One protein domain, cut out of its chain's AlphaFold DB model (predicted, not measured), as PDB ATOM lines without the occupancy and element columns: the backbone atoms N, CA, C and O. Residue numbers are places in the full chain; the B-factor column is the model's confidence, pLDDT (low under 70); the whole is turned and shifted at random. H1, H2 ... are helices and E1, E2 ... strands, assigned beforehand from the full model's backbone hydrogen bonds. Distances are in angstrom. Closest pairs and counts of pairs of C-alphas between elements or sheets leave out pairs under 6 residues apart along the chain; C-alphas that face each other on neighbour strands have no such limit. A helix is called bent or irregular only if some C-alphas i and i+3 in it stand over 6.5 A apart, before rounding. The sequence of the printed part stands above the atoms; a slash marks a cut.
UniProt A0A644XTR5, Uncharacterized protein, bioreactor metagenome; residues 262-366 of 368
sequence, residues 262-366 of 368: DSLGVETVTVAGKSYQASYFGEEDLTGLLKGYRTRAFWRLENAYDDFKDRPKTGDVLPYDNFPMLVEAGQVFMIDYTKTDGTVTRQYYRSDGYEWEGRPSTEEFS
ATOM      1  N   ASP A 262     126.092 160.758 149.676       95.06
ATOM      2  CA  ASP A 262     126.442 159.385 149.342       95.06
ATOM      3  C   ASP A 262     127.633 159.361 148.377       95.06
ATOM      4  O   ASP A 262     127.830 160.262 147.556       95.06
ATOM      5  N   SER A 263     128.421 158.289 148.434       95.88
ATOM      6  CA  SER A 263     129.464 158.061 147.436       95.88
ATOM      7  C   SER A 263     128.851 157.891 146.044       95.88
ATOM      8  O   SER A 263     127.888 157.143 145.876       95.88
ATOM      9  N   LEU A 264     129.476 158.483 145.028       96.94
ATOM     10  CA  LEU A 264     129.077 158.367 143.621       96.94
ATOM     11  C   LEU A 264     129.352 156.975 143.031       96.94
ATOM     12  O   LEU A 264     128.839 156.625 141.969       96.94
ATOM     13  N   GLY A 265     130.179 156.179 143.703       97.31
ATOM     14  CA  GLY A 265     130.487 154.811 143.326       97.31
ATOM     15  C   GLY A 265     131.488 154.184 144.283       97.31
ATOM     16  O   GLY A 265     132.094 154.867 145.105       97.31
ATOM     17  N   VAL A 266     131.674 152.875 144.158       98.00
ATOM     18  CA  VAL A 266     132.680 152.129 144.916       98.00
ATOM     19  C   VAL A 266     133.522 151.335 143.935       98.00
ATOM     20  O   VAL A 266     132.989 150.639 143.069       98.00
ATOM     21  N   GLU A 267     134.839 151.423 144.076       97.62
ATOM     22  CA  GLU A 267     135.783 150.645 143.282       97.62
ATOM     23  C   GLU A 267     136.799 149.913 144.155       97.62
ATOM     24  O   GLU A 267     136.985 150.217 145.329       97.62
ATOM     25  N   THR A 268     137.463 148.909 143.585       98.06
ATOM     26  CA  THR A 268     138.527 148.185 144.287       98.06
ATOM     27  C   THR A 268     139.885 148.754 143.905       98.06
ATOM     28  O   THR A 268     140.289 148.679 142.745       98.06
ATOM     29  N   VAL A 269     140.623 149.256 144.892       97.19
ATOM     30  CA  VAL A 269     141.972 149.813 144.715       97.19
ATOM     31  C   VAL A 269     142.988 148.995 145.499       97.19
ATOM     32  O   VAL A 269     142.679 148.453 146.556       97.19
ATOM     33  N   THR A 270     144.215 148.888 144.992       96.81
ATOM     34  CA  THR A 270     145.310 148.226 145.716       96.81
ATOM     35  C   THR A 270     146.281 149.269 146.250       96.81
ATOM     36  O   THR A 270     146.820 150.061 145.481       96.81
ATOM     37  N   VAL A 271     146.513 149.251 147.561       95.88
ATOM     38  CA  VAL A 271     147.388 150.183 148.284       95.88
ATOM     39  C   VAL A 271     148.311 149.357 149.179       95.88
ATOM     40  O   VAL A 271     147.843 148.487 149.912       95.88
ATOM     41  N   ALA A 272     149.629 149.560 149.075       92.56
ATOM     42  CA  ALA A 272     150.644 148.755 149.774       92.56
ATOM     43  C   ALA A 272     150.438 147.221 149.652       92.56
ATOM     44  O   ALA A 272     150.648 146.469 150.599       92.56
ATOM     45  N   GLY A 273     149.990 146.746 148.482       93.44
ATOM     46  CA  GLY A 273     149.781 145.318 148.206       93.44
ATOM     47  C   GLY A 273     148.498 144.702 148.788       93.44
ATOM     48  O   GLY A 273     148.257 143.517 148.563       93.44
ATOM     49  N   LYS A 274     147.659 145.480 149.483       96.62
ATOM     50  CA  LYS A 274     146.334 145.061 149.966       96.62
ATOM     51  C   LYS A 274     145.236 145.744 149.154       96.62
ATOM     52  O   LYS A 274     145.373 146.906 148.775       96.62
ATOM     53  N   SER A 275     144.163 145.016 148.856       97.81
ATOM     54  CA  SER A 275     143.003 145.556 148.143       97.81
ATOM     55  C   SER A 275     141.972 146.121 149.117       97.81
ATOM     56  O   SER A 275     141.668 145.489 150.128       97.81
ATOM     57  N   TYR A 276     141.413 147.278 148.778       98.38
ATOM     58  CA  TYR A 276     140.406 148.002 149.551       98.38
ATOM     59  C   TYR A 276     139.219 148.352 148.663       98.38
ATOM     60  O   TYR A 276     139.393 148.590 147.467       98.38
ATOM     61  N   GLN A 277     138.030 148.420 149.261       98.56
ATOM     62  CA  GLN A 277     136.922 149.154 148.656       98.56
ATOM     63  C   GLN A 277     137.172 150.647 148.867       98.56
ATOM     64  O   GLN A 277     137.527 151.064 149.970       98.56
ATOM     65  N   ALA A 278     137.025 151.428 147.808       98.56
ATOM     66  CA  ALA A 278     137.237 152.861 147.791       98.56
ATOM     67  C   ALA A 278     135.956 153.551 147.326       98.56
ATOM     68  O   ALA A 278     135.580 153.451 146.157       98.56
ATOM     69  N   SER A 279     135.293 154.233 148.252       98.62
ATOM     70  CA  SER A 279     134.092 155.024 147.990       98.62
ATOM     71  C   SER A 279     134.502 156.345 147.345       98.62
ATOM     72  O   SER A 279     135.239 157.114 147.959       98.62
ATOM     73  N   TYR A 280     134.069 156.590 146.112       98.50
ATOM     74  CA  TYR A 280     134.392 157.779 145.323       98.50
ATOM     75  C   TYR A 280     133.394 158.908 145.590       98.50
ATOM     76  O   TYR A 280     132.186 158.681 145.549       98.50
ATOM     77  N   PHE A 281     133.882 160.127 145.809       98.06
ATOM     78  CA  PHE A 281     133.059 161.292 146.168       98.06
ATOM     79  C   PHE A 281     133.170 162.455 145.178       98.06
ATOM     80  O   PHE A 281     132.771 163.576 145.480       98.06
ATOM     81  N   GLY A 282     133.687 162.190 143.980       96.38
ATOM     82  CA  GLY A 282     133.753 163.187 142.922       96.38
ATOM     83  C   GLY A 282     135.095 163.901 142.821       96.38
ATOM     84  O   GLY A 282     136.079 163.568 143.488       96.38
ATOM     85  N   GLU A 283     135.102 164.872 141.917       95.88
ATOM     86  CA  GLU A 283     136.251 165.676 141.531       95.88
ATOM     87  C   GLU A 283     135.914 167.158 141.724       95.88
ATOM     88  O   GLU A 283     134.827 167.607 141.362       95.88
ATOM     89  N   GLU A 284     136.853 167.910 142.287       94.81
ATOM     90  CA  GLU A 284     136.767 169.351 142.498       94.81
ATOM     91  C   GLU A 284     137.711 170.083 141.536       94.81
ATOM     92  O   GLU A 284     138.865 169.674 141.355       94.81
ATOM     93  N   ASP A 285     137.237 171.182 140.941       94.31
ATOM     94  CA  ASP A 285     138.054 172.079 140.122       94.31
ATOM     95  C   ASP A 285     138.954 172.949 141.012       94.31
ATOM     96  O   ASP A 285     138.496 173.665 141.897       94.31
ATOM     97  N   LEU A 286     140.257 172.894 140.754       94.50
ATOM     98  CA  LEU A 286     141.277 173.679 141.447       94.50
ATOM     99  C   LEU A 286     141.750 174.881 140.621       94.50
ATOM    100  O   LEU A 286     142.638 175.627 141.056       94.50
ATOM    101  N   THR A 287     141.190 175.083 139.429       89.44
ATOM    102  CA  THR A 287     141.551 176.180 138.534       89.44
ATOM    103  C   THR A 287     141.273 177.521 139.210       89.44
ATOM    104  O   THR A 287     140.158 177.831 139.608       89.44
ATOM    105  N   GLY A 288     142.314 178.341 139.354       85.56
ATOM    106  CA  GLY A 288     142.228 179.631 140.049       85.56
ATOM    107  C   GLY A 288     142.399 179.550 141.571       85.56
ATOM    108  O   GLY A 288     142.757 180.562 142.168       85.56
ATOM    109  N   LEU A 289     142.259 178.363 142.174       86.56
ATOM    110  CA  LEU A 289     142.515 178.118 143.599       86.56
ATOM    111  C   LEU A 289     143.975 177.739 143.857       86.56
ATOM    112  O   LEU A 289     144.636 178.324 144.716       86.56
ATOM    113  N   LEU A 290     144.511 176.792 143.079       88.19
ATOM    114  CA  LEU A 290     145.867 176.282 143.264       88.19
ATOM    115  C   LEU A 290     146.653 176.312 141.950       88.19
ATOM    116  O   LEU A 290     146.384 175.582 140.996       88.19
ATOM    117  N   LYS A 291     147.681 177.165 141.896       92.56
ATOM    118  CA  LYS A 291     148.488 177.355 140.685       92.56
ATOM    119  C   LYS A 291     149.150 176.045 140.245       92.56
ATOM    120  O   LYS A 291     149.936 175.459 140.981       92.56
ATOM    121  N   GLY A 292     148.909 175.654 138.993       93.56
ATOM    122  CA  GLY A 292     149.491 174.452 138.383       93.56
ATOM    123  C   GLY A 292     148.666 173.180 138.589       93.56
ATOM    124  O   GLY A 292     149.030 172.139 138.041       93.56
ATOM    125  N   TYR A 293     147.548 173.271 139.307       94.81
ATOM    126  CA  TYR A 293     146.589 172.189 139.485       94.81
ATOM    127  C   TYR A 293     145.307 172.489 138.714       94.81
ATOM    128  O   TYR A 293     144.922 173.645 138.553       94.81
ATOM    129  N   ARG A 294     144.704 171.430 138.177       96.12
ATOM    130  CA  ARG A 294     143.438 171.470 137.450       96.12
ATOM    131  C   ARG A 294     142.326 170.918 138.322       96.12
ATOM    132  O   ARG A 294     141.329 171.588 138.495       96.12
ATOM    133  N   THR A 295     142.508 169.727 138.886       97.44
ATOM    134  CA  THR A 295     141.473 169.077 139.696       97.44
ATOM    135  C   THR A 295     142.063 168.267 140.841       97.44
ATOM    136  O   THR A 295     143.248 167.911 140.803       97.44
ATOM    137  N   ARG A 296     141.239 167.954 141.845       97.25
ATOM    138  CA  ARG A 296     141.499 166.867 142.799       97.25
ATOM    139  C   ARG A 296     140.280 165.962 142.937       97.25
ATOM    140  O   ARG A 296     139.161 166.451 143.019       97.25
ATOM    141  N   ALA A 297     140.504 164.657 142.967       98.25
ATOM    142  CA  ALA A 297     139.467 163.639 143.072       98.25
ATOM    143  C   ALA A 297     139.603 162.871 144.390       98.25
ATOM    144  O   ALA A 297     140.724 162.593 144.822       98.25
ATOM    145  N   PHE A 298     138.479 162.545 145.029       98.62
ATOM    146  CA  PHE A 298     138.461 162.036 146.402       98.62
ATOM    147  C   PHE A 298     137.891 160.627 146.518       98.62
ATOM    148  O   PHE A 298     136.781 160.345 146.061       98.62
ATOM    149  N   TRP A 299     138.609 159.780 147.252       98.69
ATOM    150  CA  TRP A 299     138.141 158.469 147.677       98.69
ATOM    151  C   TRP A 299     138.340 158.272 149.174       98.69
ATOM    152  O   TRP A 299     139.391 158.620 149.716       98.69
ATOM    153  N   ARG A 300     137.382 157.612 149.824       98.69
ATOM    154  CA  ARG A 300     137.554 157.051 151.169       98.69
ATOM    155  C   ARG A 300     137.867 155.562 151.068       98.69
ATOM    156  O   ARG A 300     137.114 154.817 150.447       98.69
ATOM    157  N   LEU A 301     138.971 155.129 151.671       98.50
ATOM    158  CA  LEU A 301     139.359 153.721 151.738       98.50
ATOM    159  C   LEU A 301     138.646 153.049 152.916       98.50
ATOM    160  O   LEU A 301     138.937 153.325 154.082       98.50
ATOM    161  N   GLU A 302     137.717 152.152 152.610       98.19
ATOM    162  CA  GLU A 302     136.856 151.525 153.608       98.19
ATOM    163  C   GLU A 302     137.627 150.500 154.450       98.19
ATOM    164  O   GLU A 302     138.321 149.626 153.919       98.19
ATOM    165  N   ASN A 303     137.474 150.583 155.777       97.25
ATOM    166  CA  ASN A 303     138.139 149.717 156.764       97.25
ATOM    167  C   ASN A 303     139.681 149.713 156.680       97.25
ATOM    168  O   ASN A 303     140.317 148.713 157.005       97.25
ATOM    169  N   ALA A 304     140.284 150.816 156.232       97.69
ATOM    170  CA  ALA A 304     141.726 150.897 155.991       97.69
ATOM    171  C   ALA A 304     142.541 151.481 157.163       97.69
ATOM    172  O   ALA A 304     143.765 151.380 157.178       97.69
ATOM    173  N   TYR A 305     141.895 152.105 158.151       98.00
ATOM    174  CA  TYR A 305     142.593 152.876 159.184       98.00
ATOM    175  C   TYR A 305     143.578 152.062 160.021       98.00
ATOM    176  O   TYR A 305     144.717 152.487 160.207       98.00
ATOM    177  N   ASP A 306     143.194 150.864 160.460       97.88
ATOM    178  CA  ASP A 306     144.079 150.011 161.258       97.88
ATOM    179  C   ASP A 306     145.350 149.583 160.512       97.88
ATOM    180  O   ASP A 306     146.377 149.365 161.153       97.88
ATOM    181  N   ASP A 307     145.312 149.514 159.177       97.31
ATOM    182  CA  ASP A 307     146.481 149.182 158.359       97.31
ATOM    183  C   ASP A 307     147.453 150.369 158.211       97.31
ATOM    184  O   ASP A 307     148.635 150.177 157.907       97.31
ATOM    185  N   PHE A 308     146.966 151.600 158.409       97.00
ATOM    186  CA  PHE A 308     147.708 152.826 158.102       97.00
ATOM    187  C   PHE A 308     147.958 153.754 159.296       97.00
ATOM    188  O   PHE A 308     148.779 154.662 159.166       97.00
ATOM    189  N   LYS A 309     147.337 153.541 160.463       96.44
ATOM    190  CA  LYS A 309     147.466 154.407 161.657       96.44
ATOM    191  C   LYS A 309     148.893 154.559 162.204       96.44
ATOM    192  O   LYS A 309     149.211 155.577 162.810       96.44
ATOM    193  N   ASP A 310     149.768 153.588 161.946       95.94
ATOM    194  CA  ASP A 310     151.172 153.614 162.387       95.94
ATOM    195  C   ASP A 310     152.138 154.084 161.285       95.94
ATOM    196  O   ASP A 310     153.351 154.161 161.501       95.94
ATOM    197  N   ARG A 311     151.630 154.410 160.086       95.94
ATOM    198  CA  ARG A 311     152.475 154.913 158.996       95.94
ATOM    199  C   ARG A 311     153.083 156.273 159.354       95.94
ATOM    200  O   ARG A 311     152.396 157.087 159.980       95.94
ATOM    201  N   PRO A 312     154.339 156.545 158.951       95.69
ATOM    202  CA  PRO A 312     154.941 157.857 159.132       95.69
ATOM    203  C   PRO A 312     154.119 158.929 158.421       95.69
ATOM    204  O   PRO A 312     153.750 158.765 157.257       95.69
ATOM    205  N   LYS A 313     153.861 160.021 159.134       96.00
ATOM    206  CA  LYS A 313     153.205 161.202 158.584       96.00
ATOM    207  C   LYS A 313     154.222 162.126 157.929       96.00
ATOM    208  O   LYS A 313     155.380 162.162 158.355       96.00
ATOM    209  N   THR A 314     153.801 162.866 156.912       95.94
ATOM    210  CA  THR A 314     154.678 163.801 156.185       95.94
ATOM    211  C   THR A 314     154.646 165.211 156.777       95.94
ATOM    212  O   THR A 314     155.575 165.988 156.545       95.94
ATOM    213  N   GLY A 315     153.619 165.525 157.575       94.50
ATOM    214  CA  GLY A 315     153.336 166.864 158.089       94.50
ATOM    215  C   GLY A 315     152.483 167.725 157.152       94.50
ATOM    216  O   GLY A 315     152.195 168.866 157.506       94.50
ATOM    217  N   ASP A 316     152.089 167.214 155.981       96.19
ATOM    218  CA  ASP A 316     151.113 167.880 155.117       96.19
ATOM    219  C   ASP A 316     149.697 167.675 155.671       96.19
ATOM    220  O   ASP A 316     149.292 166.553 155.984       96.19
ATOM    221  N   VAL A 317     148.965 168.773 155.846       96.75
ATOM    222  CA  VAL A 317     147.675 168.803 156.542       96.75
ATOM    223  C   VAL A 317     146.583 169.222 155.571       96.75
ATOM    224  O   VAL A 317     146.721 170.230 154.878       96.75
ATOM    225  N   LEU A 318     145.468 168.492 155.579       96.19
ATOM    226  CA  LEU A 318     144.263 168.854 154.838       96.19
ATOM    227  C   LEU A 318     143.065 168.936 155.802       96.19
ATOM    228  O   LEU A 318     142.605 167.890 156.281       96.19
ATOM    229  N   PRO A 319     142.571 170.148 156.121       96.31
ATOM    230  CA  PRO A 319     141.427 170.326 157.014       96.31
ATOM    231  C   PRO A 319     140.125 169.739 156.445       96.31
ATOM    232  O   PRO A 319     139.966 169.620 155.232       96.31
ATOM    233  N   TYR A 320     139.178 169.354 157.307       95.38
ATOM    234  CA  TYR A 320     137.939 168.672 156.883       95.38
ATOM    235  C   TYR A 320     137.051 169.531 155.968       95.38
ATOM    236  O   TYR A 320     136.323 169.011 155.124       95.38
ATOM    237  N   ASP A 321     137.123 170.856 156.097       90.81
ATOM    238  CA  ASP A 321     136.402 171.800 155.238       90.81
ATOM    239  C   ASP A 321     136.800 171.682 153.748       90.81
ATOM    240  O   ASP A 321     135.996 172.014 152.881       90.81
ATOM    241  N   ASN A 322     137.965 171.102 153.445       93.38
ATOM    242  CA  ASN A 322     138.452 170.855 152.088       93.38
ATOM    243  C   ASN A 322     137.967 169.535 151.470       93.38
ATOM    244  O   ASN A 322     138.303 169.245 150.322       93.38
ATOM    245  N   PHE A 323     137.223 168.720 152.214       95.94
ATOM    246  CA  PHE A 323     136.636 167.489 151.700       95.94
ATOM    247  C   PHE A 323     135.203 167.744 151.213       95.94
ATOM    248  O   PHE A 323     134.466 168.488 151.875       95.94
ATOM    249  N   PRO A 324     134.777 167.116 150.098       95.00
ATOM    250  CA  PRO A 324     133.414 167.254 149.586       95.00
ATOM    251  C   PRO A 324     132.389 166.457 150.407       95.00
ATOM    252  O   PRO A 324     131.193 166.608 150.199       95.00
ATOM    253  N   MET A 325     132.851 165.609 151.332       95.88
ATOM    254  CA  MET A 325     132.023 164.788 152.207       95.88
ATOM    255  C   MET A 325     132.361 165.021 153.684       95.88
ATOM    256  O   MET A 325     133.418 165.566 154.013       95.88
ATOM    257  N   LEU A 326     131.479 164.575 154.581       95.88
ATOM    258  CA  LEU A 326     131.763 164.535 156.016       95.88
ATOM    259  C   LEU A 326     132.928 163.581 156.329       95.88
ATOM    260  O   LEU A 326     132.980 162.447 155.846       95.88
ATOM    261  N   VAL A 327     133.844 164.049 157.176       96.62
ATOM    262  CA  VAL A 327     135.030 163.305 157.615       96.62
ATOM    263  C   VAL A 327     134.915 162.977 159.097       96.62
ATOM    264  O   VAL A 327     134.603 163.839 159.915       96.62
ATOM    265  N   GLU A 328     135.231 161.734 159.446       95.81
ATOM    266  CA  GLU A 328     135.251 161.247 160.826       95.81
ATOM    267  C   GLU A 328     136.654 160.781 161.225       95.81
ATOM    268  O   GLU A 328     137.500 160.448 160.386       95.81
ATOM    269  N   ALA A 329     136.920 160.740 162.531       97.31
ATOM    270  CA  ALA A 329     138.125 160.115 163.066       97.31
ATOM    271  C   ALA A 329     138.145 158.612 162.740       97.31
ATOM    272  O   ALA A 329     137.121 157.935 162.799       97.31
ATOM    273  N   GLY A 330     139.321 158.074 162.420       97.88
ATOM    274  CA  GLY A 330     139.472 156.674 162.029       97.88
ATOM    275  C   GLY A 330     139.207 156.402 160.546       97.88
ATOM    276  O   GLY A 330     138.988 155.252 160.173       97.88
ATOM    277  N   GLN A 331     139.216 157.427 159.691       98.38
ATOM    278  CA  GLN A 331     139.046 157.285 158.242       98.38
ATOM    279  C   GLN A 331     140.365 157.511 157.488       98.38
ATOM    280  O   GLN A 331     141.261 158.223 157.951       98.38
ATOM    281  N   VAL A 332     140.484 156.889 156.312       98.50
ATOM    282  CA  VAL A 332     141.633 157.013 155.407       98.50
ATOM    283  C   VAL A 332     141.135 157.422 154.033       98.50
ATOM    284  O   VAL A 332     140.151 156.879 153.533       98.50
ATOM    285  N   PHE A 333     141.849 158.345 153.411       98.56
ATOM    286  CA  PHE A 333     141.506 158.937 152.134       98.56
ATOM    287  C   PHE A 333     142.643 158.766 151.142       98.56
ATOM    288  O   PHE A 333     143.821 158.836 151.491       98.56
ATOM    289  N   MET A 334     142.262 158.557 149.894       98.38
ATOM    290  CA  MET A 334     143.136 158.598 148.736       98.38
ATOM    291  C   MET A 334     142.675 159.774 147.882       98.38
ATOM    292  O   MET A 334     141.488 159.870 147.572       98.38
ATOM    293  N   ILE A 335     143.592 160.673 147.536       98.38
ATOM    294  CA  ILE A 335     143.287 161.884 146.772       98.38
ATOM    295  C   ILE A 335     144.211 161.942 145.563       98.38
ATOM    296  O   ILE A 335     145.435 161.917 145.710       98.38
ATOM    297  N   ASP A 336     143.626 162.034 144.371       98.19
ATOM    298  CA  ASP A 336     144.381 162.227 143.136       98.19
ATOM    299  C   ASP A 336     144.332 163.684 142.720       98.19
ATOM    300  O   ASP A 336     143.274 164.211 142.395       98.19
ATOM    301  N   TYR A 337     145.495 164.318 142.666       97.69
ATOM    302  CA  TYR A 337     145.653 165.667 142.159       97.69
ATOM    303  C   TYR A 337     146.101 165.633 140.705       97.69
ATOM    304  O   TYR A 337     147.187 165.133 140.394       97.69
ATOM    305  N   THR A 338     145.311 166.232 139.819       98.00
ATOM    306  CA  THR A 338     145.660 166.376 138.405       98.00
ATOM    307  C   THR A 338     146.209 167.768 138.129       98.00
ATOM    308  O   THR A 338     145.546 168.778 138.365       98.00
ATOM    309  N   LYS A 339     147.428 167.836 137.591       96.50
ATOM    310  CA  LYS A 339     148.093 169.080 137.188       96.50
ATOM    311  C   LYS A 339     147.592 169.587 135.840       96.50
ATOM    312  O   LYS A 339     147.008 168.849 135.047       96.50
ATOM    313  N   THR A 340     147.883 170.851 135.537       94.88
ATOM    314  CA  THR A 340     147.522 171.474 134.248       94.88
ATOM    315  C   THR A 340     148.185 170.812 133.037       94.88
ATOM    316  O   THR A 340     147.686 170.945 131.925       94.88
ATOM    317  N   ASP A 341     149.300 170.106 133.235       95.50
ATOM    318  CA  ASP A 341     149.980 169.324 132.193       95.50
ATOM    319  C   ASP A 341     149.441 167.885 132.049       95.50
ATOM    320  O   ASP A 341     149.930 167.126 131.214       95.50
ATOM    321  N   GLY A 342     148.426 167.510 132.839       95.31
ATOM    322  CA  GLY A 342     147.824 166.177 132.857       95.31
ATOM    323  C   GLY A 342     148.515 165.175 133.784       95.31
ATOM    324  O   GLY A 342     148.038 164.049 133.908       95.31
ATOM    325  N   THR A 343     149.606 165.553 134.455       97.44
ATOM    326  CA  THR A 343     150.264 164.689 135.443       97.44
ATOM    327  C   THR A 343     149.357 164.477 136.650       97.44
ATOM    328  O   THR A 343     148.865 165.446 137.225       97.44
ATOM    329  N   VAL A 344     149.199 163.226 137.079       97.81
ATOM    330  CA  VAL A 344     148.443 162.868 138.287       97.81
ATOM    331  C   VAL A 344     149.409 162.517 139.414       97.81
ATOM    332  O   VAL A 344     150.365 161.767 139.212       97.81
ATOM    333  N   THR A 345     149.188 163.080 140.599       96.44
ATOM    334  CA  THR A 345     149.895 162.721 141.837       96.44
ATOM    335  C   THR A 345     148.883 162.216 142.851       96.44
ATOM    336  O   THR A 345     147.910 162.907 143.131       96.44
ATOM    337  N   ARG A 346     149.123 161.021 143.393       97.31
ATOM    338  CA  ARG A 346     148.270 160.396 144.402       97.31
ATOM    339  C   ARG A 346     148.833 160.642 145.793       97.31
ATOM    340  O   ARG A 346     150.009 160.366 146.024       97.31
ATOM    341  N   GLN A 347     147.986 161.114 146.693       97.69
ATOM    342  CA  GLN A 347     148.300 161.351 148.098       97.69
ATOM    343  C   GLN A 347     147.344 160.564 148.991       97.69
ATOM    344  O   GLN A 347     146.232 160.217 148.581       97.69
ATOM    345  N   TYR A 348     147.790 160.268 150.209       98.38
ATOM    346  CA  TYR A 348     147.019 159.496 151.174       98.38
ATOM    347  C   TYR A 348     146.950 160.241 152.490       98.38
ATOM    348  O   TYR A 348     147.982 160.524 153.090       98.38
ATOM    349  N   TYR A 349     145.734 160.513 152.942       98.44
ATOM    350  CA  TYR A 349     145.469 161.245 154.171       98.44
ATOM    351  C   TYR A 349     144.756 160.343 155.161       98.44
ATOM    352  O   TYR A 349     143.951 159.495 154.775       98.44
ATOM    353  N   ARG A 350     145.027 160.516 156.449       98.06
ATOM    354  CA  ARG A 350     144.254 159.854 157.499       98.06
ATOM    355  C   ARG A 350     143.756 160.849 158.525       98.06
ATOM    356  O   ARG A 350     144.401 161.853 158.822       98.06
ATOM    357  N   SER A 351     142.589 160.537 159.054       97.88
ATOM    358  CA  SER A 351     141.924 161.298 160.088       97.88
ATOM    359  C   SER A 351     142.179 160.632 161.437       97.88
ATOM    360  O   SER A 351     141.553 159.627 161.763       97.88
ATOM    361  N   ASP A 352     143.099 161.187 162.228       96.56
ATOM    362  CA  ASP A 352     143.404 160.674 163.577       96.56
ATOM    363  C   ASP A 352     142.543 161.353 164.669       96.56
ATOM    364  O   ASP A 352     142.734 161.099 165.856       96.56
ATOM    365  N   GLY A 353     141.610 162.234 164.280       93.38
ATOM    366  CA  GLY A 353     140.781 163.018 165.203       93.38
ATOM    367  C   GLY A 353     141.525 164.163 165.902       93.38
ATOM    368  O   GLY A 353     141.165 164.523 167.019       93.38
ATOM    369  N   TYR A 354     142.581 164.705 165.282       90.69
ATOM    370  CA  TYR A 354     143.316 165.856 165.811       90.69
ATOM    371  C   TYR A 354     142.926 167.154 165.092       90.69
ATOM    372  O   TYR A 354     142.428 167.144 163.964       90.69
ATOM    373  N   GLU A 355     143.188 168.276 165.756       93.12
ATOM    374  CA  GLU A 355     142.973 169.612 165.208       93.12
ATOM    375  C   GLU A 355     144.301 170.277 164.849       93.12
ATOM    376  O   GLU A 355     145.268 170.239 165.616       93.12
ATOM    377  N   TRP A 356     144.329 170.933 163.693       92.19
ATOM    378  CA  TRP A 356     145.414 171.795 163.248       92.19
ATOM    379  C   TRP A 356     144.899 173.232 163.207       92.19
ATOM    380  O   TRP A 356     143.892 173.512 162.565       92.19
ATOM    381  N   GLU A 357     145.540 174.131 163.960       89.69
ATOM    382  CA  GLU A 357     145.115 175.537 164.105       89.69
ATOM    383  C   GLU A 357     143.636 175.707 164.520       89.69
ATOM    384  O   GLU A 357     142.942 176.614 164.069       89.69
ATOM    385  N   GLY A 358     143.146 174.815 165.392       86.44
ATOM    386  CA  GLY A 358     141.752 174.809 165.854       86.44
ATOM    387  C   GLY A 358     140.752 174.264 164.829       86.44
ATOM    388  O   GLY A 358     139.550 174.440 165.005       86.44
ATOM    389  N   ARG A 359     141.225 173.624 163.749       89.31
ATOM    390  CA  ARG A 359     140.384 173.002 162.719       89.31
ATOM    391  C   ARG A 359     140.582 171.488 162.681       89.31
ATOM    392  O   ARG A 359     141.722 171.041 162.504       89.31
ATOM    393  N   PRO A 360     139.511 170.680 162.763       95.06
ATOM    394  CA  PRO A 360     139.592 169.243 162.523       95.06
ATOM    395  C   PRO A 360     140.255 168.950 161.178       95.06
ATOM    396  O   PRO A 360     139.892 169.535 160.152       95.06
ATOM    397  N   SER A 361     141.284 168.106 161.203       97.50
ATOM    398  CA  SER A 361     142.170 167.939 160.055       97.50
ATOM    399  C   SER A 361     142.615 166.501 159.835       97.50
ATOM    400  O   SER A 361     142.718 165.687 160.753       97.50
ATOM    401  N   THR A 362     142.891 166.195 158.572       98.00
ATOM    402  CA  THR A 362     143.603 164.985 158.164       98.00
ATOM    403  C   THR A 362     145.086 165.293 157.966       98.00
ATOM    404  O   THR A 362     145.464 166.446 157.760       98.00
ATOM    405  N   GLU A 363     145.940 164.275 158.031       97.81
ATOM    406  CA  GLU A 363     147.374 164.411 157.748       97.81
ATOM    407  C   GLU A 363     147.822 163.376 156.722       97.81
ATOM    408  O   GLU A 363     147.398 162.213 156.779       97.81
ATOM    409  N   GLU A 364     148.676 163.796 155.797       98.00
ATOM    410  CA  GLU A 364     149.253 162.918 154.789       98.00
ATOM    411  C   GLU A 364     150.217 161.915 155.442       98.00
ATOM    412  O   GLU A 364     150.988 162.237 156.357       98.00
ATOM    413  N   PHE A 365     150.198 160.677 154.955       97.12
ATOM    414  CA  PHE A 365     151.113 159.621 155.373       97.12
ATOM    415  C   PHE A 365     151.748 158.904 154.179       97.12
ATOM    416  O   PHE A 365     151.193 158.831 153.084       97.12
ATOM    417  N   SER A 366     152.932 158.335 154.404       93.62
ATOM    418  CA  SER A 366     153.666 157.596 153.374       93.62
ATOM    419  C   SER A 366     153.208 156.137 153.282       93.62
ATOM    420  O   SER A 366     153.074 155.442 154.294       93.62
TER     421      SER A 366
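What this domain is: This is residues 262 to 366 of the 368 residues of an uncharacterized protein of bioreactor metagenome (UniProt A0A644XTR5). One long, strongly twisted sheet makes this domain: E2, E3, E5 and E6 form its middle, E1 turns toward one side, and E7 and E4 with the last part of the bent E6 turn toward the other. The long link, residues 320 to 330, loops over the face toward which E7 and E4 turn, and the short helix H1 sits by the end of the sheet where E3 ends and E5 begins. The printed part has 105 residues, with the named elements E1 E2 E3 H1 E4 E5 E6 E7 along the chain; the sheet's order is E1 E2 E3 E5 E6 E7 E4, antiparallel throughout. The class is mostly strand, and the whole is compact, with a radius of gyration of the C-alphas of 13.4 A and spans of 35 by 34 by 27 A.

Where its parts are: Find C-alpha 265 at (130.487, 154.811, 143.326), where E1, residues 265 to 271, begins its 18.2 A. E2, residues 274 to 285, covers 29.9 A and bends by 67 degrees at residue 277. E3, residues 293 to 301, covers 23.3 A; H1, residues 305 to 308, covers 5.2 A. Next come E4, residues 313 to 319, 15.0 A, and E5, residues 331 to 339, 25.8 A. E6, residues 344 to 356, starts at C-alpha 344 (148.443, 162.868, 138.287), covers 26.7 A and bends by 109 degrees at residue 353. E7, residues 359 to 365, covers 18.7 A and ends at C-alpha 365 (151.113, 159.621, 155.373).

How they stand to each other: Begin at inner strands E3 and E5, antiparallel at 159 degrees, where N 297 and O 336 are 2.9 A apart, within hydrogen-bond range. On one side, E3 and E2 form a hairpin, with N 281 to O 298 at 2.9 A; E1 and E2 form the next, with N 269 to O 276 at 2.9 A. E1, E2 and E3 are a meander, each strand the antiparallel neighbour of the one before; so are E5, E6 and E7. On the other side, look for N 335 to O 347, 2.9 A, in the hairpin E5 and E6, and N 363 to O 350, 3.0 A, in the hairpin E6 and E7. Edge strand E4 pairs with E7 through N 364 and O 316, 2.8 A. E4 to E7 make a Greek key, a meander of three strands with E4 beside its last. H1 is on the sheet at a height of 5.8 A, over none of its strands, but only just: 2 of its C-alphas fall on E5. The closest C-alphas of H1 and E5, Tyr 305 and Val 332, are 5.7 A apart. H1 is too short for any O i to N i+4 pair; its one O i to N i+3 pair is within range. E1 and E4, the edge strands, are apart.

The domain as a whole: The two C-alphas farthest apart, those of Gly 288 and Asp 306, are 36.5 A apart. The printed part, residues 262 to 366, has no cut. The link E4 to E5, with 11 residues, is long. The mean pLDDT of the printed part is 96.0, and no printed residue is under 70.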